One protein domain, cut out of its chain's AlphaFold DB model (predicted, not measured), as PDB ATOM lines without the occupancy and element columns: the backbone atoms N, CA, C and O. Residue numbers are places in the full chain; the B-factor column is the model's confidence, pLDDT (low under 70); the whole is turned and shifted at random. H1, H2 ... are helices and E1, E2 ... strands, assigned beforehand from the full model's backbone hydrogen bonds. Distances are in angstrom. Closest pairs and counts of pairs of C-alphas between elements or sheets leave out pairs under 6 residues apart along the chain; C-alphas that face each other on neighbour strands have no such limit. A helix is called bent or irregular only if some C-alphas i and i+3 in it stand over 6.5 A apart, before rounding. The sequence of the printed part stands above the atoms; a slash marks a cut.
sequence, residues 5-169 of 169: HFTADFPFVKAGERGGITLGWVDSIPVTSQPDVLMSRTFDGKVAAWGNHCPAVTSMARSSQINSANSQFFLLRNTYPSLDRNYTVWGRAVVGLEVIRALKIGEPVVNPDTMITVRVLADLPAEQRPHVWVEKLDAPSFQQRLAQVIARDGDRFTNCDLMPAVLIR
ATOM      1  N   HIS A   5     -18.034 -30.356 -14.871       49.69
ATOM      2  CA  HIS A   5     -16.680 -30.617 -15.347       49.69
ATOM      3  C   HIS A   5     -16.152 -31.882 -14.652       49.69
ATOM      4  O   HIS A   5     -16.147 -31.928 -13.420       49.69
ATOM      5  N   PHE A   6     -15.729 -32.899 -15.411       59.84
ATOM      6  CA  PHE A   6     -15.316 -34.206 -14.865       59.84
ATOM      7  C   PHE A   6     -13.797 -34.398 -14.805       59.84
ATOM      8  O   PHE A   6     -13.082 -33.923 -15.681       59.84
ATOM      9  N   THR A   7     -13.332 -35.114 -13.774       55.81
ATOM     10  CA  THR A   7     -11.951 -35.608 -13.599       55.81
ATOM     11  C   THR A   7     -11.865 -37.104 -13.943       55.81
ATOM     12  O   THR A   7     -12.894 -37.751 -14.115       55.81
ATOM     13  N   ALA A   8     -10.656 -37.676 -14.011       55.44
ATOM     14  CA  ALA A   8     -10.442 -39.094 -14.341       55.44
ATOM     15  C   ALA A   8     -11.126 -40.094 -13.378       55.44
ATOM     16  O   ALA A   8     -11.487 -41.187 -13.800       55.44
ATOM     17  N   ASP A   9     -11.348 -39.711 -12.116       63.81
ATOM     18  CA  ASP A   9     -11.994 -40.556 -11.094       63.81
ATOM     19  C   ASP A   9     -13.526 -40.423 -11.070       63.81
ATOM     20  O   ASP A   9     -14.207 -40.969 -10.199       63.81
ATOM     21  N   PHE A  10     -14.091 -39.641 -11.986       71.50
ATOM     22  CA  PHE A  10     -15.525 -39.431 -12.055       71.50
ATOM     23  C   PHE A  10     -16.224 -40.702 -12.585       71.50
ATOM     24  O   PHE A  10     -15.744 -41.279 -13.561       71.50
ATOM     25  N   PRO A  11     -17.354 -41.153 -11.995       83.44
ATOM     26  CA  PRO A  11     -17.983 -42.440 -12.313       83.44
ATOM     27  C   PRO A  11     -18.777 -42.404 -13.631       83.44
ATOM     28  O   PRO A  11     -19.951 -42.768 -13.689       83.44
ATOM     29  N   PHE A  12     -18.139 -41.939 -14.704       88.19
ATOM     30  CA  PHE A  12     -18.676 -41.939 -16.052       88.19
ATOM     31  C   PHE A  12     -18.308 -43.240 -16.764       88.19
ATOM     32  O   PHE A  12     -17.136 -43.539 -16.986       88.19
ATOM     33  N   VAL A  13     -19.321 -44.001 -17.170       90.19
ATOM     34  CA  VAL A  13     -19.139 -45.216 -17.967       90.19
ATOM     35  C   VAL A  13     -19.501 -44.926 -19.415       90.19
ATOM     36  O   VAL A  13     -20.650 -44.628 -19.750       90.19
ATOM     37  N   LYS A  14     -18.486 -45.007 -20.276       90.81
ATOM     38  CA  LYS A  14     -18.558 -44.688 -21.701       90.81
ATOM     39  C   LYS A  14     -19.336 -45.750 -22.479       90.81
ATOM     40  O   LYS A  14     -19.009 -46.931 -22.430       90.81
ATOM     41  N   ALA A  15     -20.313 -45.300 -23.260       89.56
ATOM     42  CA  ALA A  15     -21.028 -46.101 -24.251       89.56
ATOM     43  C   ALA A  15     -20.341 -46.066 -25.626       89.56
ATOM     44  O   ALA A  15     -20.360 -47.043 -26.369       89.56
ATOM     45  N   GLY A  16     -19.746 -44.923 -25.977       86.19
ATOM     46  CA  GLY A  16     -19.073 -44.711 -27.255       86.19
ATOM     47  C   GLY A  16     -18.899 -43.231 -27.591       86.19
ATOM     48  O   GLY A  16     -19.405 -42.361 -26.887       86.19
ATOM     49  N   GLU A  17     -18.183 -42.945 -28.677       87.50
ATOM     50  CA  GLU A  17     -18.029 -41.589 -29.222       87.50
ATOM     51  C   GLU A  17     -18.795 -41.445 -30.534       87.50
ATOM     52  O   GLU A  17     -18.760 -42.340 -31.385       87.50
ATOM     53  N   ARG A  18     -19.484 -40.316 -30.710       80.88
ATOM     54  CA  ARG A  18     -20.259 -39.988 -31.913       80.88
ATOM     55  C   ARG A  18     -20.211 -38.489 -32.159       80.88
ATOM     56  O   ARG A  18     -20.387 -37.724 -31.228       80.88
ATOM     57  N   GLY A  19     -19.968 -38.052 -33.395       80.62
ATOM     58  CA  GLY A  19     -20.076 -36.630 -33.762       80.62
ATOM     59  C   GLY A  19     -19.248 -35.660 -32.902       80.62
ATOM     60  O   GLY A  19     -19.663 -34.523 -32.706       80.62
ATOM     61  N   GLY A  20     -18.110 -36.106 -32.353       86.94
ATOM     62  CA  GLY A  20     -17.270 -35.287 -31.474       86.94
ATOM     63  C   GLY A  20     -17.793 -35.129 -30.041       86.94
ATOM     64  O   GLY A  20     -17.354 -34.215 -29.349       86.94
ATOM     65  N   ILE A  21     -18.705 -35.995 -29.596       91.81
ATOM     66  CA  ILE A  21     -19.148 -36.126 -28.203       91.81
ATOM     67  C   ILE A  21     -18.989 -37.570 -27.719       91.81
ATOM     68  O   ILE A  21     -19.001 -38.516 -28.512       91.81
ATOM     69  N   THR A  22     -18.880 -37.735 -26.408       94.00
ATOM     70  CA  THR A  22     -18.866 -39.032 -25.736       94.00
ATOM     71  C   THR A  22     -20.225 -39.269 -25.090       94.00
ATOM     72  O   THR A  22     -20.692 -38.460 -24.290       94.00
ATOM     73  N   LEU A  23     -20.860 -40.385 -25.430       95.06
ATOM     74  CA  LEU A  23     -22.093 -40.847 -24.805       95.06
ATOM     75  C   LEU A  23     -21.754 -41.805 -23.666       95.06
ATOM     76  O   LEU A  23     -20.845 -42.629 -23.792       95.06
ATOM     77  N   GLY A  24     -22.509 -41.738 -22.578       95.25
ATOM     78  CA  GLY A  24     -22.361 -42.652 -21.455       95.25
ATOM     79  C   GLY A  24     -23.396 -42.411 -20.370       95.25
ATOM     80  O   GLY A  24     -24.464 -41.839 -20.616       95.25
ATOM     81  N   TRP A  25     -23.057 -42.848 -19.164       95.62
ATOM     82  CA  TRP A  25     -23.877 -42.667 -17.974       95.62
ATOM     83  C   TRP A  25     -23.015 -42.364 -16.758       95.62
ATOM     84  O   TRP A  25     -21.858 -42.772 -16.685       95.62
ATOM     85  N   VAL A  26     -23.627 -41.695 -15.790       93.38
ATOM     86  CA  VAL A  26     -23.114 -41.512 -14.433       93.38
ATOM     87  C   VAL A  26     -24.092 -42.193 -13.500       93.38
ATOM     88  O   VAL A  26     -25.259 -41.796 -13.450       93.38
ATOM     89  N   ASP A  27     -23.642 -43.242 -12.816       91.19
ATOM     90  CA  ASP A  27     -24.490 -44.186 -12.081       91.19
ATOM     91  C   ASP A  27     -25.613 -44.776 -12.950       91.19
ATOM     92  O   ASP A  27     -25.463 -45.825 -13.565       91.19
ATOM     93  N   SER A  28     -26.758 -44.098 -13.021       93.06
ATOM     94  CA  SER A  28     -27.883 -44.478 -13.879       93.06
ATOM     95  C   SER A  28     -28.453 -43.327 -14.702       93.06
ATOM     96  O   SER A  28     -29.456 -43.505 -15.390       93.06
ATOM     97  N   ILE A  29     -27.833 -42.150 -14.625       96.31
ATOM     98  CA  ILE A  29     -28.236 -40.956 -15.360       96.31
ATOM     99  C   ILE A  29     -27.503 -40.961 -16.705       96.31
ATOM    100  O   ILE A  29     -26.273 -41.017 -16.711       96.31
ATOM    101  N   PRO A  30     -28.209 -40.890 -17.846       97.06
ATOM    102  CA  PRO A  30     -27.571 -40.744 -19.149       97.06
ATOM    103  C   PRO A  30     -26.904 -39.375 -19.255       97.06
ATOM    104  O   PRO A  30     -27.523 -38.341 -18.995       97.06
ATOM    105  N   VAL A  31     -25.627 -39.379 -19.624       96.50
ATOM    106  CA  VAL A  31     -24.781 -38.189 -19.703       96.50
ATOM    107  C   VAL A  31     -24.026 -38.168 -21.024       96.50
ATOM    108  O   VAL A  31     -23.514 -39.185 -21.491       96.50
ATOM    109  N   THR A  32     -23.929 -36.979 -21.603       96.06
ATOM    110  CA  THR A  32     -23.046 -36.688 -22.726       96.06
ATOM    111  C   THR A  32     -21.918 -35.792 -22.240       96.06
ATOM    112  O   THR A  32     -22.165 -34.842 -21.495       96.06
ATOM    113  N   SER A  33     -20.693 -36.062 -22.679       94.31
ATOM    114  CA  SER A  33     -19.531 -35.208 -22.438       94.31
ATOM    115  C   SER A  33     -18.823 -34.836 -23.737       94.31
ATOM    116  O   SER A  33     -19.049 -35.426 -24.797       94.31
ATOM    117  N   GLN A  34     -17.956 -33.830 -23.671       93.00
ATOM    118  CA  GLN A  34     -16.944 -33.650 -24.708       93.00
ATOM    119  C   GLN A  34     -15.885 -34.771 -24.617       93.00
ATOM    120  O   GLN A  34     -15.749 -35.393 -23.561       93.00
ATOM    121  N   PRO A  35     -15.115 -35.029 -25.691       90.25
ATOM    122  CA  PRO A  35     -14.113 -36.089 -25.707       90.25
ATOM    123  C   PRO A  35     -13.008 -35.874 -24.671       90.25
ATOM    124  O   PRO A  35     -12.441 -34.783 -24.592       90.25
ATOM    125  N   ASP A  36     -12.631 -36.934 -23.954       87.56
ATOM    126  CA  ASP A  36     -11.641 -36.878 -22.864       87.56
ATOM    127  C   ASP A  36     -10.264 -36.391 -23.339       87.56
ATOM    128  O   ASP A  36      -9.521 -35.760 -22.591       87.56
ATOM    129  N   VAL A  37      -9.938 -36.593 -24.621       87.81
ATOM    130  CA  VAL A  37      -8.704 -36.077 -25.244       87.81
ATOM    131  C   VAL A  37      -8.568 -34.554 -25.127       87.81
ATOM    132  O   VAL A  37      -7.453 -34.028 -25.172       87.81
ATOM    133  N   LEU A  38      -9.682 -33.835 -24.942       90.88
ATOM    134  CA  LEU A  38      -9.687 -32.392 -24.727       90.88
ATOM    135  C   LEU A  38      -9.292 -31.996 -23.302       90.88
ATOM    136  O   LEU A  38      -8.838 -30.870 -23.133       90.88
ATOM    137  N   MET A  39      -9.375 -32.889 -22.305       89.69
ATOM    138  CA  MET A  39      -9.010 -32.578 -20.912       89.69
ATOM    139  C   MET A  39      -7.578 -32.035 -20.817       89.69
ATOM    140  O   MET A  39      -7.356 -31.001 -20.197       89.69
ATOM    141  N   SER A  40      -6.625 -32.655 -21.526       91.25
ATOM    142  CA  SER A  40      -5.216 -32.208 -21.579       91.25
ATOM    143  C   SER A  40      -5.015 -30.809 -22.178       91.25
ATOM    144  O   SER A  40      -3.941 -30.226 -22.053       91.25
ATOM    145  N   ARG A  41      -6.042 -30.270 -22.844       92.06
ATOM    146  CA  ARG A  41      -6.049 -28.946 -23.477       92.06
ATOM    147  C   ARG A  41      -6.843 -27.910 -22.684       92.06
ATOM    148  O   ARG A  41      -6.940 -26.765 -23.118       92.06
ATOM    149  N   THR A  42      -7.424 -28.301 -21.555       91.06
ATOM    150  CA  THR A  42      -8.156 -27.403 -20.657       91.06
ATOM    151  C   THR A  42      -7.297 -27.036 -19.458       91.06
ATOM    152  O   THR A  42      -6.482 -27.832 -18.998       91.06
ATOM    153  N   PHE A  43      -7.471 -25.817 -18.947       92.31
ATOM    154  CA  PHE A  43      -6.701 -25.328 -17.803       92.31
ATOM    155  C   PHE A  43      -7.004 -26.105 -16.514       92.31
ATOM    156  O   PHE A  43      -6.112 -26.329 -15.703       92.31
ATOM    157  N   ASP A  44      -8.256 -26.520 -16.325       90.31
ATOM    158  CA  ASP A  44      -8.708 -27.247 -15.140       90.31
ATOM    159  C   ASP A  44      -8.611 -28.774 -15.285       90.31
ATOM    160  O   ASP A  44      -8.900 -29.487 -14.324       90.31
ATOM    161  N   GLY A  45      -8.178 -29.274 -16.449       89.56
ATOM    162  CA  GLY A  45      -8.031 -30.702 -16.725       89.56
ATOM    163  C   GLY A  45      -9.364 -31.437 -16.859       89.56
ATOM    164  O   GLY A  45      -9.431 -32.626 -16.555       89.56
ATOM    165  N   LYS A  46     -10.432 -30.740 -17.261       89.50
ATOM    166  CA  LYS A  46     -11.794 -31.276 -17.301       89.50
ATOM    167  C   LYS A  46     -12.472 -31.002 -18.635       89.50
ATOM    168  O   LYS A  46     -12.090 -30.127 -19.400       89.50
ATOM    169  N   VAL A  47     -13.542 -31.742 -18.902       90.38
ATOM    170  CA  VAL A  47     -14.415 -31.520 -20.060       90.38
ATOM    171  C   VAL A  47     -15.836 -31.240 -19.621       90.38
ATOM    172  O   VAL A  47     -16.281 -31.718 -18.576       90.38
ATOM    173  N   ALA A  48     -16.556 -30.474 -20.441       91.75
ATOM    174  CA  ALA A  48     -17.962 -30.212 -20.203       91.75
ATOM    175  C   ALA A  48     -18.790 -31.486 -20.384       91.75
ATOM    176  O   ALA A  48     -18.612 -32.225 -21.355       91.75
ATOM    177  N   ALA A  49     -19.761 -31.667 -19.499       93.12
ATOM    178  CA  ALA A  49     -20.764 -32.704 -19.607       93.12
ATOM    179  C   ALA A  49     -22.130 -32.250 -19.098       93.12
ATOM    180  O   ALA A  49     -22.251 -31.296 -18.320       93.12
ATOM    181  N   TRP A  50     -23.167 -32.933 -19.568       95.06
ATOM    182  CA  TRP A  50     -24.558 -32.626 -19.262       95.06
ATOM    183  C   TRP A  50     -25.417 -33.891 -19.262       95.06
ATOM    184  O   TRP A  50     -25.154 -34.838 -20.002       95.06
ATOM    185  N   GLY A  51     -26.460 -33.895 -18.430       97.06
ATOM    186  CA  GLY A  51     -27.476 -34.945 -18.454       97.06
ATOM    187  C   GLY A  51     -28.327 -34.860 -19.719       97.06
ATOM    188  O   GLY A  51     -28.662 -33.764 -20.175       97.06
ATOM    189  N   ASN A  52     -28.676 -36.017 -20.270       97.94
ATOM    190  CA  ASN A  52     -29.567 -36.132 -21.417       97.94
ATOM    191  C   ASN A  52     -31.016 -36.305 -20.954       97.94
ATOM    192  O   ASN A  52     -31.305 -37.106 -20.063       97.94
ATOM    193  N   HIS A  53     -31.951 -35.600 -21.587       98.44
ATOM    194  CA  HIS A  53     -33.384 -35.695 -21.305       98.44
ATOM    195  C   HIS A  53     -34.000 -36.931 -21.981       98.44
ATOM    196  O   HIS A  53     -34.819 -36.832 -22.895       98.44
ATOM    197  N   CYS A  54     -33.573 -38.109 -21.525       98.31
ATOM    198  CA  CYS A  54     -34.107 -39.414 -21.908       98.31
ATOM    199  C   CYS A  54     -35.427 -39.727 -21.168       98.31
ATOM    200  O   CYS A  54     -35.762 -39.051 -20.193       98.31
ATOM    201  N   PRO A  55     -36.188 -40.766 -21.565       98.19
ATOM    202  CA  PRO A  55     -37.359 -41.202 -20.810       98.19
ATOM    203  C   PRO A  55     -36.998 -41.522 -19.351       98.19
ATOM    204  O   PRO A  55     -35.897 -41.987 -19.068       98.19
ATOM    205  N   ALA A  56     -37.939 -41.289 -18.435       97.50
ATOM    206  CA  ALA A  56     -37.800 -41.431 -16.982       97.50
ATOM    207  C   ALA A  56     -36.861 -40.426 -16.295       97.50
ATOM    208  O   ALA A  56     -36.902 -40.325 -15.070       97.50
ATOM    209  N   VAL A  57     -36.046 -39.665 -17.027       98.31
ATOM    210  CA  VAL A  57     -35.200 -38.616 -16.440       98.31
ATOM    211  C   VAL A  57     -36.071 -37.534 -15.797       98.31
ATOM    212  O   VAL A  57     -37.168 -37.228 -16.272       98.31
ATOM    213  N   THR A  58     -35.589 -36.967 -14.694       98.06
ATOM    214  CA  THR A  58     -36.229 -35.864 -13.978       98.06
ATOM    215  C   THR A  58     -35.372 -34.608 -14.079       98.06
ATOM    216  O   THR A  58     -34.139 -34.659 -14.012       98.06
ATOM    217  N   SER A  59     -36.024 -33.466 -14.293       98.62
ATOM    218  CA  SER A  59     -35.340 -32.195 -14.541       98.62
ATOM    219  C   SER A  59     -36.095 -31.023 -13.916       98.62
ATOM    220  O   SER A  59     -37.301 -31.105 -13.678       98.62
ATOM    221  N   MET A  60     -35.380 -29.950 -13.577       98.50
ATOM    222  CA  MET A  60     -35.951 -28.772 -12.917       98.50
ATOM    223  C   MET A  60     -36.611 -27.840 -13.924       98.50
ATOM    224  O   MET A  60     -35.958 -27.379 -14.859       98.50
ATOM    225  N   ALA A  61     -37.878 -27.491 -13.704       98.06
ATOM    226  CA  ALA A  61     -38.533 -26.438 -14.468       98.06
ATOM    227  C   ALA A  61     -37.990 -25.059 -14.061       98.06
ATOM    228  O   ALA A  61     -37.585 -24.827 -12.920       98.06
ATOM    229  N   ARG A  62     -38.001 -24.123 -15.012       97.94
ATOM    230  CA  ARG A  62     -37.587 -22.733 -14.812       97.94
ATOM    231  C   ARG A  62     -38.359 -21.798 -15.734       97.94
ATOM    232  O   ARG A  62     -38.920 -22.227 -16.740       97.94
ATOM    233  N   SER A  63     -38.324 -20.514 -15.405       96.81
ATOM    234  CA  SER A  63     -38.747 -19.435 -16.296       96.81
ATOM    235  C   SER A  63     -37.681 -19.172 -17.372       96.81
ATOM    236  O   SER A  63     -36.691 -19.901 -17.494       96.81
ATOM    237  N   SER A  64     -37.842 -18.090 -18.135       96.25
ATOM    238  CA  SER A  64     -36.804 -17.604 -19.051       96.25
ATOM    239  C   SER A  64     -35.488 -17.262 -18.338       96.25
ATOM    240  O   SER A  64     -34.424 -17.398 -18.941       96.25
ATOM    241  N   GLN A  65     -35.530 -16.883 -17.056       97.00
ATOM    242  CA  GLN A  65     -34.330 -16.635 -16.260       97.00
ATOM    243  C   GLN A  65     -33.628 -17.953 -15.897       97.00
ATOM    244  O   GLN A  65     -34.217 -18.850 -15.296       97.00
ATOM    245  N   ILE A  66     -32.339 -18.061 -16.234       95.75
ATOM    246  CA  ILE A  66     -31.569 -19.312 -16.111       95.75
ATOM    247  C   ILE A  66     -31.437 -19.816 -14.663       95.75
ATOM    248  O   ILE A  66     -31.429 -21.021 -14.439       95.75
ATOM    249  N   ASN A  67     -31.405 -18.905 -13.685       97.25
ATOM    250  CA  ASN A  67     -31.244 -19.212 -12.259       97.25
ATOM    251  C   ASN A  67     -32.574 -19.165 -11.486       97.25
ATOM    252  O   ASN A  67     -32.585 -18.850 -10.303       97.25
ATOM    253  N   SER A  68     -33.706 -19.423 -12.149       97.81
ATOM    254  CA  SER A  68     -35.031 -19.338 -11.517       97.81
ATOM    255  C   SER A  68     -35.643 -20.692 -11.148       97.81
ATOM    256  O   SER A  68     -36.828 -20.744 -10.815       97.81
ATOM    257  N   ALA A  69     -34.906 -21.792 -11.309       97.50
ATOM    258  CA  ALA A  69     -35.373 -23.100 -10.869       97.50
ATOM    259  C   ALA A  69     -35.556 -23.094  -9.343       97.50
ATOM    260  O   ALA A  69     -34.716 -22.560  -8.622       97.50
ATOM    261  N   ASN A  70     -36.657 -23.670  -8.860       96.31
ATOM    262  CA  ASN A  70     -36.946 -23.757  -7.428       96.31
ATOM    263  C   ASN A  70     -37.582 -25.113  -7.085       96.31
ATOM    264  O   ASN A  70     -36.862 -26.085  -6.902       96.31
ATOM    265  N   SER A  71     -38.915 -25.204  -7.059       96.75
ATOM    266  CA  SER A  71     -39.638 -26.405  -6.611       96.75
ATOM    267  C   SER A  71     -40.326 -27.186  -7.729       96.75
ATOM    268  O   SER A  71     -40.696 -28.343  -7.540       96.75
ATOM    269  N   GLN A  72     -40.521 -26.566  -8.892       97.75
ATOM    270  CA  GLN A  72     -41.168 -27.218 -10.023       97.75
ATOM    271  C   GLN A  72     -40.158 -28.101 -10.755       97.75
ATOM    272  O   GLN A  72     -39.070 -27.658 -11.122       97.75
ATOM    273  N   PHE A  73     -40.543 -29.344 -11.004       98.06
ATOM    274  CA  PHE A  73     -39.791 -30.297 -11.806       98.06
ATOM    275  C   PHE A  73     -40.727 -30.957 -12.813       98.06
ATOM    276  O   PHE A  73     -41.949 -30.862 -12.708       98.06
ATOM    277  N   PHE A  74     -40.147 -31.635 -13.791       97.94
ATOM    278  CA  PHE A  74     -40.885 -32.408 -14.776       97.94
ATOM    279  C   PHE A  74     -40.249 -33.784 -14.967       97.94
ATOM    280  O   PHE A  74     -39.060 -33.992 -14.707       97.94
ATOM    281  N   LEU A  75     -41.085 -34.729 -15.393       98.00
ATOM    282  CA  LEU A  75     -40.747 -36.133 -15.593       98.00
ATOM    283  C   LEU A  75     -40.811 -36.432 -17.090       98.00
ATOM    284  O   LEU A  75     -41.852 -36.232 -17.723       98.00
ATOM    285  N   LEU A  76     -39.712 -36.897 -17.678       98.25
ATOM    286  CA  LEU A  76     -39.655 -37.124 -19.118       98.25
ATOM    287  C   LEU A  76     -40.419 -38.397 -19.480       98.25
ATOM    288  O   LEU A  76     -40.038 -39.510 -19.117       98.25
ATOM    289  N   ARG A  77     -41.495 -38.239 -20.255       97.94
ATOM    290  CA  ARG A  77     -42.271 -39.362 -20.813       97.94
ATOM    291  C   ARG A  77     -41.541 -40.036 -21.976       97.94
ATOM    292  O   ARG A  77     -41.655 -41.249 -22.154       97.94
ATOM    293  N   ASN A  78     -40.822 -39.233 -22.759       97.50
ATOM    294  CA  ASN A  78     -40.076 -39.597 -23.961       97.50
ATOM    295  C   ASN A  78     -38.790 -38.764 -24.044       97.50
ATOM    296  O   ASN A  78     -38.650 -37.778 -23.324       97.50
ATOM    297  N   THR A  79     -37.881 -39.150 -24.938       97.81
ATOM    298  CA  THR A  79     -36.657 -38.397 -25.228       97.81
ATOM    299  C   THR A  79     -36.983 -36.996 -25.741       97.81
ATOM    300  O   THR A  79     -37.826 -36.848 -26.627       97.81
ATOM    301  N   TYR A  80     -36.308 -35.971 -25.216       97.88
ATOM    302  CA  TYR A  80     -36.524 -34.584 -25.632       97.88
ATOM    303  C   TYR A  80     -35.214 -33.760 -25.609       97.88
ATOM    304  O   TYR A  80     -34.997 -32.934 -24.717       97.88
ATOM    305  N   PRO A  81     -34.314 -33.972 -26.593       95.94
ATOM    306  CA  PRO A  81     -32.926 -33.497 -26.545       95.94
ATOM    307  C   PRO A  81     -32.759 -31.975 -26.571       95.94
ATOM    308  O   PRO A  81     -31.719 -31.462 -26.178       95.94
ATOM    309  N   SER A  82     -33.765 -31.216 -27.015       97.00
ATOM    310  CA  SER A  82     -33.683 -29.748 -27.068       97.00
ATOM    311  C   SER A  82     -33.550 -29.087 -25.686       97.00
ATOM    312  O   SER A  82     -33.173 -27.918 -25.595       97.00
ATOM    313  N   LEU A  83     -33.863 -29.814 -24.607       97.81
ATOM    314  CA  LEU A  83     -33.683 -29.339 -23.229       97.81
ATOM    315  C   LEU A  83     -32.271 -29.595 -22.694       97.81
ATOM    316  O   LEU A  83     -31.889 -28.987 -21.689       97.81
ATOM    317  N   ASP A  84     -31.486 -30.454 -23.349       97.06
ATOM    318  CA  ASP A  84     -30.109 -30.738 -22.954       97.06
ATOM    319  C   ASP A  84     -29.310 -29.429 -22.900       97.06
ATOM    320  O   ASP A  84     -29.480 -28.536 -23.731       97.06
ATOM    321  N   ARG A  85     -28.457 -29.286 -21.875       95.50
ATOM    322  CA  ARG A  85     -27.663 -28.071 -21.572       95.50
ATOM    323  C   ARG A  85     -28.472 -26.813 -21.210       95.50
ATOM    324  O   ARG A  85     -27.873 -25.823 -20.782       95.50
ATOM    325  N   ASN A  86     -29.798 -26.844 -21.338       96.31
ATOM    326  CA  ASN A  86     -30.698 -25.719 -21.065       96.31
ATOM    327  C   ASN A  86     -31.492 -25.873 -19.760       96.31
ATOM    328  O   ASN A  86     -31.999 -24.872 -19.240       96.31
ATOM    329  N   TYR A  87     -31.607 -27.104 -19.261       98.06
ATOM    330  CA  TYR A  87     -32.341 -27.483 -18.054       98.06
ATOM    331  C   TYR A  87     -31.508 -28.421 -17.179       98.06
ATOM    332  O   TYR A  87     -30.607 -29.113 -17.661       98.06
ATOM    333  N   THR A  88     -31.800 -28.420 -15.880       97.50
ATOM    334  CA  THR A  88     -31.013 -29.142 -14.876       97.50
ATOM    335  C   THR A  88     -31.598 -30.522 -14.623       97.50
ATOM    336  O   THR A  88     -32.556 -30.658 -13.861       97.50
ATOM    337  N   VAL A  89     -30.984 -31.543 -15.219       98.19
ATOM    338  CA  VAL A  89     -31.213 -32.945 -14.850       98.19
ATOM    339  C   VAL A  89     -30.685 -33.187 -13.438       98.19
ATOM    340  O   VAL A  89     -29.551 -32.819 -13.134       98.19
ATOM    341  N   TRP A  90     -31.496 -33.815 -12.587       96.19
ATOM    342  CA  TRP A  90     -31.123 -34.116 -11.197       96.19
ATOM    343  C   TRP A  90     -31.351 -35.576 -10.796       96.19
ATOM    344  O   TRP A  90     -30.896 -35.993  -9.734       96.19
ATOM    345  N   GLY A  91     -32.020 -36.375 -11.627       96.88
ATOM    346  CA  GLY A  91     -32.240 -37.787 -11.345       96.88
ATOM    347  C   GLY A  91     -32.982 -38.508 -12.461       96.88
ATOM    348  O   GLY A  91     -33.160 -37.990 -13.565       96.88
ATOM    349  N   ARG A  92     -33.429 -39.729 -12.162       96.88
ATOM    350  CA  ARG A  92     -34.400 -40.457 -12.981       96.88
ATOM    351  C   ARG A  92     -35.321 -41.292 -12.107       96.88
ATOM    352  O   ARG A  92     -34.929 -41.755 -11.037       96.88
ATOM    353  N   ALA A  93     -36.508 -41.574 -12.618       97.00
ATOM    354  CA  ALA A  93     -37.337 -42.644 -12.106       97.00
ATOM    355  C   ALA A  93     -36.678 -44.000 -12.426       97.00
ATOM    356  O   ALA A  93     -36.387 -44.335 -13.577       97.00
ATOM    357  N   VAL A  94     -36.408 -44.771 -11.374       95.81
ATOM    358  CA  VAL A  94     -35.855 -46.134 -11.463       95.81
ATOM    359  C   VAL A  94     -36.947 -47.198 -11.645       95.81
ATOM    360  O   VAL A  94     -36.658 -48.324 -12.034       95.81
ATOM    361  N   VAL A  95     -38.203 -46.806 -11.429       94.62
ATOM    362  CA  VAL A  95     -39.457 -47.578 -11.515       94.62
ATOM    363  C   VAL A  95     -40.560 -46.585 -11.893       94.62
ATOM    364  O   VAL A  95     -40.452 -45.406 -11.551       94.62
ATOM    365  N   GLY A  96     -41.622 -47.036 -12.565       95.94
ATOM    366  CA  GLY A  96     -42.815 -46.211 -12.755       95.94
ATOM    367  C   GLY A  96     -42.800 -45.334 -14.004       95.94
ATOM    368  O   GLY A  96     -43.542 -44.355 -14.060       95.94
ATOM    369  N   LEU A  97     -41.990 -45.643 -15.025       97.12
ATOM    370  CA  LEU A  97     -42.046 -44.907 -16.298       97.12
ATOM    371  C   LEU A  97     -43.425 -45.047 -16.964       97.12
ATOM    372  O   LEU A  97     -43.936 -44.102 -17.562       97.12
ATOM    373  N   GLU A  98     -44.052 -46.208 -16.835       97.44
ATOM    374  CA  GLU A  98     -45.431 -46.459 -17.241       97.44
ATOM    375  C   GLU A  98     -46.428 -45.576 -16.481       97.44
ATOM    376  O   GLU A  98     -47.329 -45.020 -17.103       97.44
ATOM    377  N   VAL A  99     -46.213 -45.349 -15.179       98.12
ATOM    378  CA  VAL A  99     -47.031 -44.434 -14.366       98.12
ATOM    379  C   VAL A  99     -46.840 -42.990 -14.830       98.12
ATOM    380  O   VAL A  99     -47.816 -42.279 -15.050       98.12
ATOM    381  N   ILE A 100     -45.596 -42.569 -15.081       98.00
ATOM    382  CA  ILE A 100     -45.274 -41.243 -15.639       98.00
ATOM    383  C   ILE A 100     -45.975 -41.032 -16.988       98.00
ATOM    384  O   ILE A 100     -46.519 -39.961 -17.264       98.00
ATOM    385  N   ARG A 101     -45.988 -42.061 -17.840       98.12
ATOM    386  CA  ARG A 101     -46.682 -42.043 -19.135       98.12
ATOM    387  C   ARG A 101     -48.205 -42.112 -18.998       98.12
ATOM    388  O   ARG A 101     -48.896 -41.722 -19.934       98.12
ATOM    389  N   ALA A 102     -48.736 -42.566 -17.872       98.00
ATOM    390  CA  ALA A 102     -50.173 -42.613 -17.627       98.00
ATOM    391  C   ALA A 102     -50.748 -41.291 -17.088       98.00
ATOM    392  O   ALA A 102     -51.963 -41.118 -17.134       98.00
ATOM    393  N   LEU A 103     -49.907 -40.351 -16.626       97.56
ATOM    394  CA  LEU A 103     -50.362 -39.040 -16.146       97.56
ATOM    395  C   LEU A 103     -51.224 -38.325 -17.197       97.56
ATOM    396  O   LEU A 103     -50.885 -38.320 -18.391       97.56
ATOM    397  N   LYS A 104     -52.317 -37.698 -16.748       97.94
ATOM    398  CA  LYS A 104     -53.240 -36.939 -17.606       97.94
ATOM    399  C   LYS A 104     -52.512 -35.821 -18.360       97.94
ATOM    400  O   LYS A 104     -51.652 -35.137 -17.809       97.94
ATOM    401  N   ILE A 105     -52.880 -35.629 -19.626       96.50
ATOM    402  CA  ILE A 105     -52.266 -34.655 -20.541       96.50
ATOM    403  C   ILE A 105     -53.209 -33.458 -20.733       96.50
ATOM    404  O   ILE A 105     -54.423 -33.639 -20.809       96.50
ATOM    405  N   GLY A 106     -52.652 -32.250 -20.848       95.75
ATOM    406  CA  GLY A 106     -53.381 -31.022 -21.181       95.75
ATOM    407  C   GLY A 106     -52.628 -29.758 -20.759       95.75
ATOM    408  O   GLY A 106     -51.805 -29.799 -19.849       95.75
ATOM    409  N   GLU A 107     -52.929 -28.628 -21.399       93.75
ATOM    410  CA  GLU A 107     -52.378 -27.310 -21.052       93.75
ATOM    411  C   GLU A 107     -53.507 -26.255 -21.036       93.75
ATOM    412  O   GLU A 107     -53.810 -25.672 -22.077       93.75
ATOM    413  N   PRO A 108     -54.175 -26.012 -19.882       93.75
ATOM    414  CA  PRO A 108     -54.021 -26.705 -18.599       93.75
ATOM    415  C   PRO A 108     -54.685 -28.095 -18.588       93.75
ATOM    416  O   PRO A 108     -55.634 -28.364 -19.322       93.75
ATOM    417  N   VAL A 109     -54.209 -28.987 -17.718       95.94
ATOM    418  CA  VAL A 109     -54.831 -30.303 -17.495       95.94
ATOM    419  C   VAL A 109     -56.162 -30.132 -16.753       95.94
ATOM    420  O   VAL A 109     -56.211 -29.496 -15.700       95.94
ATOM    421  N   VAL A 110     -57.234 -30.750 -17.249       97.31
ATOM    422  CA  VAL A 110     -58.508 -30.855 -16.518       97.31
ATOM    423  C   VAL A 110     -58.393 -31.968 -15.472       97.31
ATOM    424  O   VAL A 110     -58.081 -33.105 -15.820       97.31
ATOM    425  N   ASN A 111     -58.664 -31.660 -14.198       96.19
ATOM    426  CA  ASN A 111     -58.561 -32.595 -13.064       96.19
ATOM    427  C   ASN A 111     -57.194 -33.321 -12.991       96.19
ATOM    428  O   ASN A 111     -57.152 -34.554 -13.114       96.19
ATOM    429  N   PRO A 112     -56.081 -32.577 -12.814       97.44
ATOM    430  CA  PRO A 112     -54.730 -33.132 -12.839       97.44
ATOM    431  C   PRO A 112     -54.526 -34.220 -11.782       97.44
ATOM    432  O   PRO A 112     -55.136 -34.194 -10.712       97.44
ATOM    433  N   ASP A 113     -53.648 -35.175 -12.084       98.19
ATOM    434  CA  ASP A 113     -53.168 -36.127 -11.082       98.19
ATOM    435  C   ASP A 113     -52.328 -35.409 -10.022       98.19
ATOM    436  O   ASP A 113     -51.709 -34.374 -10.285       98.19
ATOM    437  N   THR A 114     -52.310 -35.956  -8.810       96.94
ATOM    438  CA  THR A 114     -51.662 -35.325  -7.659       96.94
ATOM    439  C   THR A 114     -50.637 -36.253  -7.023       96.94
ATOM    440  O   THR A 114     -50.817 -37.469  -6.936       96.94
ATOM    441  N   MET A 115     -49.542 -35.669  -6.539       96.62
ATOM    442  CA  MET A 115     -48.608 -36.375  -5.667       96.62
ATOM    443  C   MET A 115     -49.195 -36.414  -4.257       96.62
ATOM    444  O   MET A 115     -49.099 -35.439  -3.517       96.62
ATOM    445  N   ILE A 116     -49.827 -37.533  -3.900       97.81
ATOM    446  CA  ILE A 116     -50.475 -37.709  -2.590       97.81
ATOM    447  C   ILE A 116     -49.443 -37.711  -1.457       97.81
ATOM    448  O   ILE A 116     -49.640 -37.074  -0.426       97.81
ATOM    449  N   THR A 117     -48.326 -38.405  -1.673       96.88
ATOM    450  CA  THR A 117     -47.248 -38.547  -0.696       96.88
ATOM    451  C   THR A 117     -45.908 -38.510  -1.412       96.88
ATOM    452  O   THR A 117     -45.703 -39.220  -2.394       96.88
ATOM    453  N   VAL A 118     -44.979 -37.719  -0.878       96.56
ATOM    454  CA  VAL A 118     -43.569 -37.706  -1.279       96.56
ATOM    455  C   VAL A 118     -42.731 -37.905  -0.019       96.56
ATOM    456  O   VAL A 118     -42.985 -37.273   1.012       96.56
ATOM    457  N   ARG A 119     -41.772 -38.831  -0.076       96.19
ATOM    458  CA  ARG A 119     -40.896 -39.197   1.043       96.19
ATOM    459  C   ARG A 119     -39.494 -39.468   0.525       96.19
ATOM    460  O   ARG A 119     -39.335 -40.044  -0.550       96.19
ATOM    461  N   VAL A 120     -38.493 -39.090   1.311       96.44
ATOM    462  CA  VAL A 120     -37.112 -39.510   1.077       96.44
ATOM    463  C   VAL A 120     -36.945 -40.904   1.667       96.44
ATOM    464  O   VAL A 120     -37.366 -41.166   2.790       96.44
ATOM    465  N   LEU A 121     -36.324 -41.810   0.911       95.19
ATOM    466  CA  LEU A 121     -36.155 -43.207   1.319       95.19
ATOM    467  C   LEU A 121     -35.428 -43.344   2.673       95.19
ATOM    468  O   LEU A 121     -35.759 -44.215   3.476       95.19
ATOM    469  N   ALA A 122     -34.471 -42.451   2.941       96.50
ATOM    470  CA  ALA A 122     -33.724 -42.384   4.197       96.50
ATOM    471  C   ALA A 122     -34.587 -41.994   5.415       96.50
ATOM    472  O   ALA A 122     -34.233 -42.363   6.532       96.50
ATOM    473  N   ASP A 123     -35.726 -41.329   5.202       97.06
ATOM    474  CA  ASP A 123     -36.631 -40.888   6.272       97.06
ATOM    475  C   ASP A 123     -37.671 -41.960   6.643       97.06
ATOM    476  O   ASP A 123     -38.405 -41.807   7.620       97.06
ATOM    477  N   LEU A 124     -37.769 -43.048   5.869       96.50
ATOM    478  CA  LEU A 124     -38.665 -44.158   6.192       96.50
ATOM    479  C   LEU A 124     -38.104 -45.007   7.346       96.50
ATOM    480  O   LEU A 124     -36.882 -45.213   7.397       96.50
ATOM    481  N   PRO A 125     -38.976 -45.568   8.214       96.44
ATOM    482  CA  PRO A 125     -38.596 -46.627   9.146       96.44
ATOM    483  C   PRO A 125     -37.887 -47.766   8.412       96.44
ATOM    484  O   PRO A 125     -38.240 -48.081   7.273       96.44
ATOM    485  N   ALA A 126     -36.889 -48.379   9.052       94.50
ATOM    486  CA  ALA A 126     -36.061 -49.403   8.416       94.50
ATOM    487  C   ALA A 126     -36.901 -50.582   7.898       94.50
ATOM    488  O   ALA A 126     -36.628 -51.109   6.826       94.50
ATOM    489  N   GLU A 127     -37.973 -50.922   8.609       95.19
ATOM    490  CA  GLU A 127     -38.895 -52.012   8.286       95.19
ATOM    491  C   GLU A 127     -39.769 -51.714   7.058       95.19
ATOM    492  O   GLU A 127     -40.337 -52.629   6.468       95.19
ATOM    493  N   GLN A 128     -39.898 -50.441   6.674       94.69
ATOM    494  CA  GLN A 128     -40.703 -49.984   5.535       94.69
ATOM    495  C   GLN A 128     -39.841 -49.514   4.360       94.69
ATOM    496  O   GLN A 128     -40.378 -49.077   3.341       94.69
ATOM    497  N   ARG A 129     -38.511 -49.535   4.500       95.56
ATOM    498  CA  ARG A 129     -37.589 -48.998   3.503       95.56
ATOM    499  C   ARG A 129     -37.322 -50.049   2.419       95.56
ATOM    500  O   ARG A 129     -36.594 -50.999   2.697       95.56
ATOM    501  N   PRO A 130     -37.833 -49.882   1.184       94.12
ATOM    502  CA  PRO A 130     -37.457 -50.773   0.099       94.12
ATOM    503  C   PRO A 130     -35.966 -50.638  -0.197       94.12
ATOM    504  O   PRO A 130     -35.398 -49.539  -0.183       94.12
ATOM    505  N   HIS A 131     -35.341 -51.757  -0.520       94.44
ATOM    506  CA  HIS A 131     -33.976 -51.763  -1.004       94.44
ATOM    507  C   HIS A 131     -33.985 -51.691  -2.528       94.44
ATOM    508  O   HIS A 131     -34.627 -52.494  -3.201       94.44
ATOM    509  N   VAL A 132     -33.262 -50.715  -3.073       94.88
ATOM    510  CA  VAL A 132     -33.170 -50.474  -4.514       94.88
ATOM    511  C   VAL A 132     -31.738 -50.724  -4.956       94.88
ATOM    512  O   VAL A 132     -30.813 -50.065  -4.486       94.88
ATOM    513  N   TRP A 133     -31.559 -51.658  -5.884       95.00
ATOM    514  CA  TRP A 133     -30.275 -51.941  -6.511       95.00
ATOM    515  C   TRP A 133     -30.335 -51.579  -7.983       95.00
ATOM    516  O   TRP A 133     -31.271 -51.952  -8.689       95.00
ATOM    517  N   VAL A 134     -29.304 -50.887  -8.445       95.12
ATOM    518  CA  VAL A 134     -29.090 -50.601  -9.857       95.12
ATOM    519  C   VAL A 134     -27.936 -51.467 -10.334       95.12
ATOM    520  O   VAL A 134     -26.898 -51.553  -9.679       95.12
ATOM    521  N   GLU A 135     -28.135 -52.143 -11.460       95.62
ATOM    522  CA  GLU A 135     -27.088 -52.913 -12.117       95.62
ATOM    523  C   GLU A 135     -25.888 -52.017 -12.427       95.62
ATOM    524  O   GLU A 135     -26.035 -50.921 -12.972       95.62
ATOM    525  N   LYS A 136     -24.688 -52.496 -12.094       92.75
ATOM    526  CA  LYS A 136     -23.466 -51.778 -12.436       92.75
ATOM    527  C   LYS A 136     -23.280 -51.749 -13.946       92.75
ATOM    528  O   LYS A 136     -23.449 -52.758 -14.626       92.75
ATOM    529  N   LEU A 137     -22.866 -50.600 -14.457       92.50
ATOM    530  CA  LEU A 137     -22.685 -50.400 -15.890       92.50
ATOM    531  C   LEU A 137     -21.469 -51.153 -16.444       92.50
ATOM    532  O   LEU A 137     -21.430 -51.444 -17.630       92.50
ATOM    533  N   ASP A 138     -20.489 -51.505 -15.614       89.69
ATOM    534  CA  ASP A 138     -19.338 -52.339 -15.986       89.69
ATOM    535  C   ASP A 138     -19.620 -53.850 -15.876       89.69
ATOM    536  O   ASP A 138     -18.786 -54.670 -16.263       89.69
ATOM    537  N   ALA A 139     -20.803 -54.244 -15.389       92.19
ATOM    538  CA  ALA A 139     -21.166 -55.647 -15.274       92.19
ATOM    539  C   ALA A 139     -21.245 -56.310 -16.665       92.19
ATOM    540  O   ALA A 139     -21.797 -55.714 -17.599       92.19
ATOM    541  N   PRO A 140     -20.804 -57.578 -16.811       96.00
ATOM    542  CA  PRO A 140     -20.884 -58.298 -18.083       96.00
ATOM    543  C   PRO A 140     -22.299 -58.333 -18.675       96.00
ATOM    544  O   PRO A 140     -22.469 -58.213 -19.887       96.00
ATOM    545  N   SER A 141     -23.322 -58.440 -17.823       95.94
ATOM    546  CA  SER A 141     -24.730 -58.441 -18.227       95.94
ATOM    547  C   SER A 141     -25.171 -57.123 -18.866       95.94
ATOM    548  O   SER A 141     -25.922 -57.144 -19.841       95.94
ATOM    549  N   PHE A 142     -24.703 -55.980 -18.356       95.69
ATOM    550  CA  PHE A 142     -24.999 -54.678 -18.946       95.69
ATOM    551  C   PHE A 142     -24.239 -54.500 -20.261       95.69
ATOM    552  O   PHE A 142     -24.842 -54.166 -21.281       95.69
ATOM    553  N   GLN A 143     -22.937 -54.798 -20.261       93.94
ATOM    554  CA  GLN A 143     -22.071 -54.667 -21.436       93.94
ATOM    555  C   GLN A 143     -22.537 -55.541 -22.609       93.94
ATOM    556  O   GLN A 143     -22.522 -55.100 -23.756       93.94
ATOM    557  N   GLN A 144     -23.048 -56.745 -22.335       96.38
ATOM    558  CA  GLN A 144     -23.648 -57.596 -23.360       96.38
ATOM    559  C   GLN A 144     -24.887 -56.948 -23.997       96.38
ATOM    560  O   GLN A 144     -25.014 -56.946 -25.223       96.38
ATOM    561  N   ARG A 145     -25.794 -56.375 -23.193       96.75
ATOM    562  CA  ARG A 145     -26.981 -55.679 -23.721       96.75
ATOM    563  C   ARG A 145     -26.602 -54.410 -24.474       96.75
ATOM    564  O   ARG A 145     -27.190 -54.131 -25.515       96.75
ATOM    565  N   LEU A 146     -25.598 -53.678 -23.997       95.56
ATOM    566  CA  LEU A 146     -25.057 -52.512 -24.690       95.56
ATOM    567  C   LEU A 146     -24.522 -52.891 -26.073       95.56
ATOM    568  O   LEU A 146     -24.923 -52.287 -27.064       95.56
ATOM    569  N   ALA A 147     -23.693 -53.933 -26.158       95.06
ATOM    570  CA  ALA A 147     -23.168 -54.423 -27.428       95.06
ATOM    571  C   ALA A 147     -24.289 -54.843 -28.396       95.06
ATOM    572  O   ALA A 147     -24.228 -54.522 -29.581       95.06
ATOM    573  N   GLN A 148     -25.341 -55.503 -27.899       96.25
ATOM    574  CA  GLN A 148     -26.508 -55.884 -28.706       96.25
ATOM    575  C   GLN A 148     -27.267 -54.668 -29.251       96.25
ATOM    576  O   GLN A 148     -27.619 -54.640 -30.430       96.25
ATOM    577  N   VAL A 149     -27.517 -53.662 -28.409       95.88
ATOM    578  CA  VAL A 149     -28.214 -52.433 -28.812       95.88
ATOM    579  C   VAL A 149     -27.377 -51.647 -29.826       95.88
ATOM    580  O   VAL A 149     -27.907 -51.243 -30.859       95.88
ATOM    581  N   ILE A 150     -26.066 -51.510 -29.602       94.00
ATOM    582  CA  ILE A 150     -25.152 -50.857 -30.552       94.00
ATOM    583  C   ILE A 150     -25.124 -51.606 -31.889       94.00
ATOM    584  O   ILE A 150     -25.206 -50.973 -32.938       94.00
ATOM    585  N   ALA A 151     -25.046 -52.940 -31.876       95.62
ATOM    586  CA  ALA A 151     -25.049 -53.741 -33.100       95.62
ATOM    587  C   ALA A 151     -26.363 -53.604 -33.889       95.62
ATOM    588  O   ALA A 151     -26.346 -53.609 -35.117       95.62
ATOM    589  N   ARG A 152     -27.497 -53.461 -33.192       96.12
ATOM    590  CA  ARG A 152     -28.818 -53.264 -33.804       96.12
ATOM    591  C   ARG A 152     -28.985 -51.865 -34.402       96.12
ATOM    592  O   ARG A 152     -29.514 -51.729 -35.505       96.12
ATOM    593  N   ASP A 153     -28.597 -50.829 -33.663       94.06
ATOM    594  CA  ASP A 153     -28.955 -49.447 -33.998       94.06
ATOM    595  C   ASP A 153     -27.846 -48.687 -34.733       94.06
ATOM    596  O   ASP A 153     -28.139 -47.719 -35.441       94.06
ATOM    597  N   GLY A 154     -26.595 -49.141 -34.622       91.12
ATOM    598  CA  GLY A 154     -25.441 -48.547 -35.290       91.12
ATOM    599  C   GLY A 154     -25.280 -47.071 -34.933       91.12
ATOM    600  O   GLY A 154     -25.137 -46.707 -33.765       91.12
ATOM    601  N   ASP A 155     -25.330 -46.208 -35.945       89.31
ATOM    602  CA  ASP A 155     -25.200 -44.755 -35.781       89.31
ATOM    603  C   ASP A 155     -26.438 -44.085 -35.175       89.31
ATOM    604  O   ASP A 155     -26.362 -42.934 -34.751       89.31
ATOM    605  N   ARG A 156     -27.575 -44.792 -35.103       90.31
ATOM    606  CA  ARG A 156     -28.802 -44.278 -34.473       90.31
ATOM    607  C   ARG A 156     -28.812 -44.449 -32.956       90.31
ATOM    608  O   ARG A 156     -29.698 -43.901 -32.312       90.31
ATOM    609  N   PHE A 157     -27.871 -45.213 -32.403       93.12
ATOM    610  CA  PHE A 157     -27.787 -45.455 -30.970       93.12
ATOM    611  C   PHE A 157     -27.555 -44.161 -30.180       93.12
ATOM    612  O   PHE A 157     -26.689 -43.348 -30.509       93.12
ATOM    613  N   THR A 158     -28.271 -44.036 -29.070       94.19
ATOM    614  CA  THR A 158     -28.108 -43.004 -28.053       94.19
ATOM    615  C   THR A 158     -28.036 -43.635 -26.662       94.19
ATOM    616  O   THR A 158     -28.559 -44.721 -26.410       94.19
ATOM    617  N   ASN A 159     -27.470 -42.916 -25.692       95.19
ATOM    618  CA  ASN A 159     -27.509 -43.334 -24.286       95.19
ATOM    619  C   ASN A 159     -28.925 -43.295 -23.665       95.19
ATOM    620  O   ASN A 159     -29.076 -43.647 -22.497       95.19
ATOM    621  N   CYS A 160     -29.962 -42.922 -24.425       96.19
ATOM    622  CA  CYS A 160     -31.364 -43.058 -24.027       96.19
ATOM    623  C   CYS A 160     -31.960 -44.441 -24.335       96.19
ATOM    624  O   CYS A 160     -33.011 -44.770 -23.786       96.19
ATOM    625  N   ASP A 161     -31.316 -45.244 -25.188       94.69
ATOM    626  CA  ASP A 161     -31.871 -46.511 -25.689       94.69
ATOM    627  C   ASP A 161     -31.653 -47.696 -24.737       94.69
ATOM    628  O   ASP A 161     -32.252 -48.762 -24.905       94.69
ATOM    629  N   LEU A 162     -30.803 -47.520 -23.724       95.31
ATOM    630  CA  LEU A 162     -30.489 -48.536 -22.727       95.31
ATOM    631  C   LEU A 162     -30.299 -47.901 -21.348       95.31
ATOM    632  O   LEU A 162     -29.493 -46.993 -21.182       95.31
ATOM    633  N   MET A 163     -31.006 -48.429 -20.349       95.44
ATOM    634  CA  MET A 163     -30.831 -48.082 -18.936       95.44
ATOM    635  C   MET A 163     -30.388 -49.319 -18.142       95.44
ATOM    636  O   MET A 163     -30.763 -50.439 -18.512       95.44
ATOM    637  N   PRO A 164     -29.610 -49.155 -17.055       95.00
ATOM    638  CA  PRO A 164     -29.262 -50.271 -16.184       95.00
ATOM    639  C   PRO A 164     -30.517 -50.873 -15.554       95.00
ATOM    640  O   PRO A 164     -31.466 -50.153 -15.213       95.00
ATOM    641  N   ALA A 165     -30.515 -52.198 -15.400       94.88
ATOM    642  CA  ALA A 165     -31.615 -52.896 -14.751       94.88
ATOM    643  C   ALA A 165     -31.733 -52.463 -13.282       94.88
ATOM    644  O   ALA A 165     -30.741 -52.120 -12.636       94.88
ATOM    645  N   VAL A 166     -32.957 -52.480 -12.760       95.94
ATOM    646  CA  VAL A 166     -33.257 -52.101 -11.377       95.94
ATOM    647  C   VAL A 166     -33.951 -53.269 -10.696       95.94
ATOM    648  O   VAL A 166     -34.891 -53.842 -11.244       95.94
ATOM    649  N   LEU A 167     -33.484 -53.610  -9.501       94.69
ATOM    650  CA  LEU A 167     -34.103 -54.590  -8.619       94.69
ATOM    651  C   LEU A 167     -34.601 -53.875  -7.365       94.69
ATOM    652  O   LEU A 167     -33.870 -53.077  -6.781       94.69
ATOM    653  N   ILE A 168     -35.823 -54.190  -6.944       92.88
ATOM    654  CA  ILE A 168     -36.429 -53.665  -5.719       92.88
ATOM    655  C   ILE A 168     -36.893 -54.844  -4.873       92.88
ATOM    656  O   ILE A 168     -37.510 -55.766  -5.411       92.88
ATOM    657  N   ARG A 169     -36.559 -54.835  -3.581       88.62
ATOM    658  CA  ARG A 169     -37.017 -55.815  -2.587       88.62
ATOM    659  C   ARG A 169     -37.488 -55.123  -1.322       88.62
ATOM    660  O   ARG A 169     -36.936 -54.042  -1.013       88.62
TER     661      ARG A 169
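What this domain is: This is residues 5 to 169 of the 169 residues of the protein "Peptidylprolyl isomerase" of Hyphomonadaceae bacterium (UniProt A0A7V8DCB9). Two small antiparallel sheets meet in the body of the domain: the ends of E3 and E4, in a strongly twisted sheet of four strands, come up to edge strand E7 of a sheet of three. The helix H3 lies beside edge strand E1, the short helix H1 lies at the far end by E4, and a ribbon of two strands, E8 and E9, lies apart from both sheets, while residues 106 to 111 and 122 to 128 of a long unnamed stretch stick out. The printed part has 165 residues, with three named helices and nine named strands in the order E1 E2 E3 H1 E4 E5 E6 E7 H2 E8 H3 E9. The sheets run E1 - E2 - E3 - E4, E6 - E5 - E7 and E8 - E9, each antiparallel; the class is mixed, helices and strands, with under half of the residues in named elements. The whole is compact, with a radius of gyration of the C-alphas of 17.7 A and spans of 51 by 41 by 34 A.

Where its parts are: Find C-alpha 12 at (-18.676, -41.939, -16.052); from there E1 runs through residues 12 to 18, 16.1 A long. Next come E2, residues 21 to 26 and 15.3 A, and E3, residues 29 to 33. H1 holds residues 36 to 41 and is neither bent nor irregular, but only just: C-alphas 37 and 40 are 6.4 A apart. E4 follows at residues 47 to 51, then E5 at 57 to 60, E6 at 73 to 75, E7 at 88 to 92 and H2 at 97 to 102. After E8, residues 132 to 134, look for C-alpha 140 at (-20.884, -58.298, -18.083), where H3 begins; it runs to residue 156, 23.0 A long. H3 has a kink of 54 degrees near residue 150 and is irregular, with C-alphas 152 and 155 at 9.5 A. E9, residues 166 to 168, ends at C-alpha 168, (-36.429, -53.665, -5.719).

How they stand to each other: Begin with E1, E2 and E3, a meander, each strand the antiparallel neighbour of the one before. In the hairpin of E1 and E2, N 15 and O 23 are 2.8 A apart; in the hairpin of E2 and E3, N 24 and O 31 are 3.0 A apart. E4 is antiparallel to E3 at 148 degrees, with N 32 and O 50 at 2.9 A. H1 only grazes this sheet, with its residues 36 to 41; its closest C-alphas to E4 are those of Met 39 and Val 47, 5.6 A. Look next at Gly 51 of E4 and Val 89 of E7, whose C-alphas, the closest of the two strands, are 5.6 A apart. E7 is antiparallel to E5, with N 58 and O 91 at 2.9 A, and E5 and E6 form a hairpin, with N 74 and O 59 at 2.9 A. H2 is only just on this sheet, with 5 pairs of C-alphas within 10 A, and only grazes it. H3 only grazes the sheet of four with its residues 143 to 156; its closest C-alphas to E1 are those of Leu 146 and Ala 15, 7.6 A. In E8 and E9, N 133 and O 167 are 2.9 A apart. In H2 every O i to N i+4 pair is within hydrogen-bond range; in H3 11 of 13 are, and in H1 0 of 2, beside 2 of 3 O i to N i+3 pairs.

The domain as a whole: The two farthest C-alphas, of Ser 40 and Asn 111, are 54.0 A apart. The printed part, residues 5 to 169, has no cut. The links E5 to E6, E6 to E7 and H2 to E8 are long, the last with 29 residues. Mean pLDDT of the printed part is 93.5, and residues 5 to 9 are under 70.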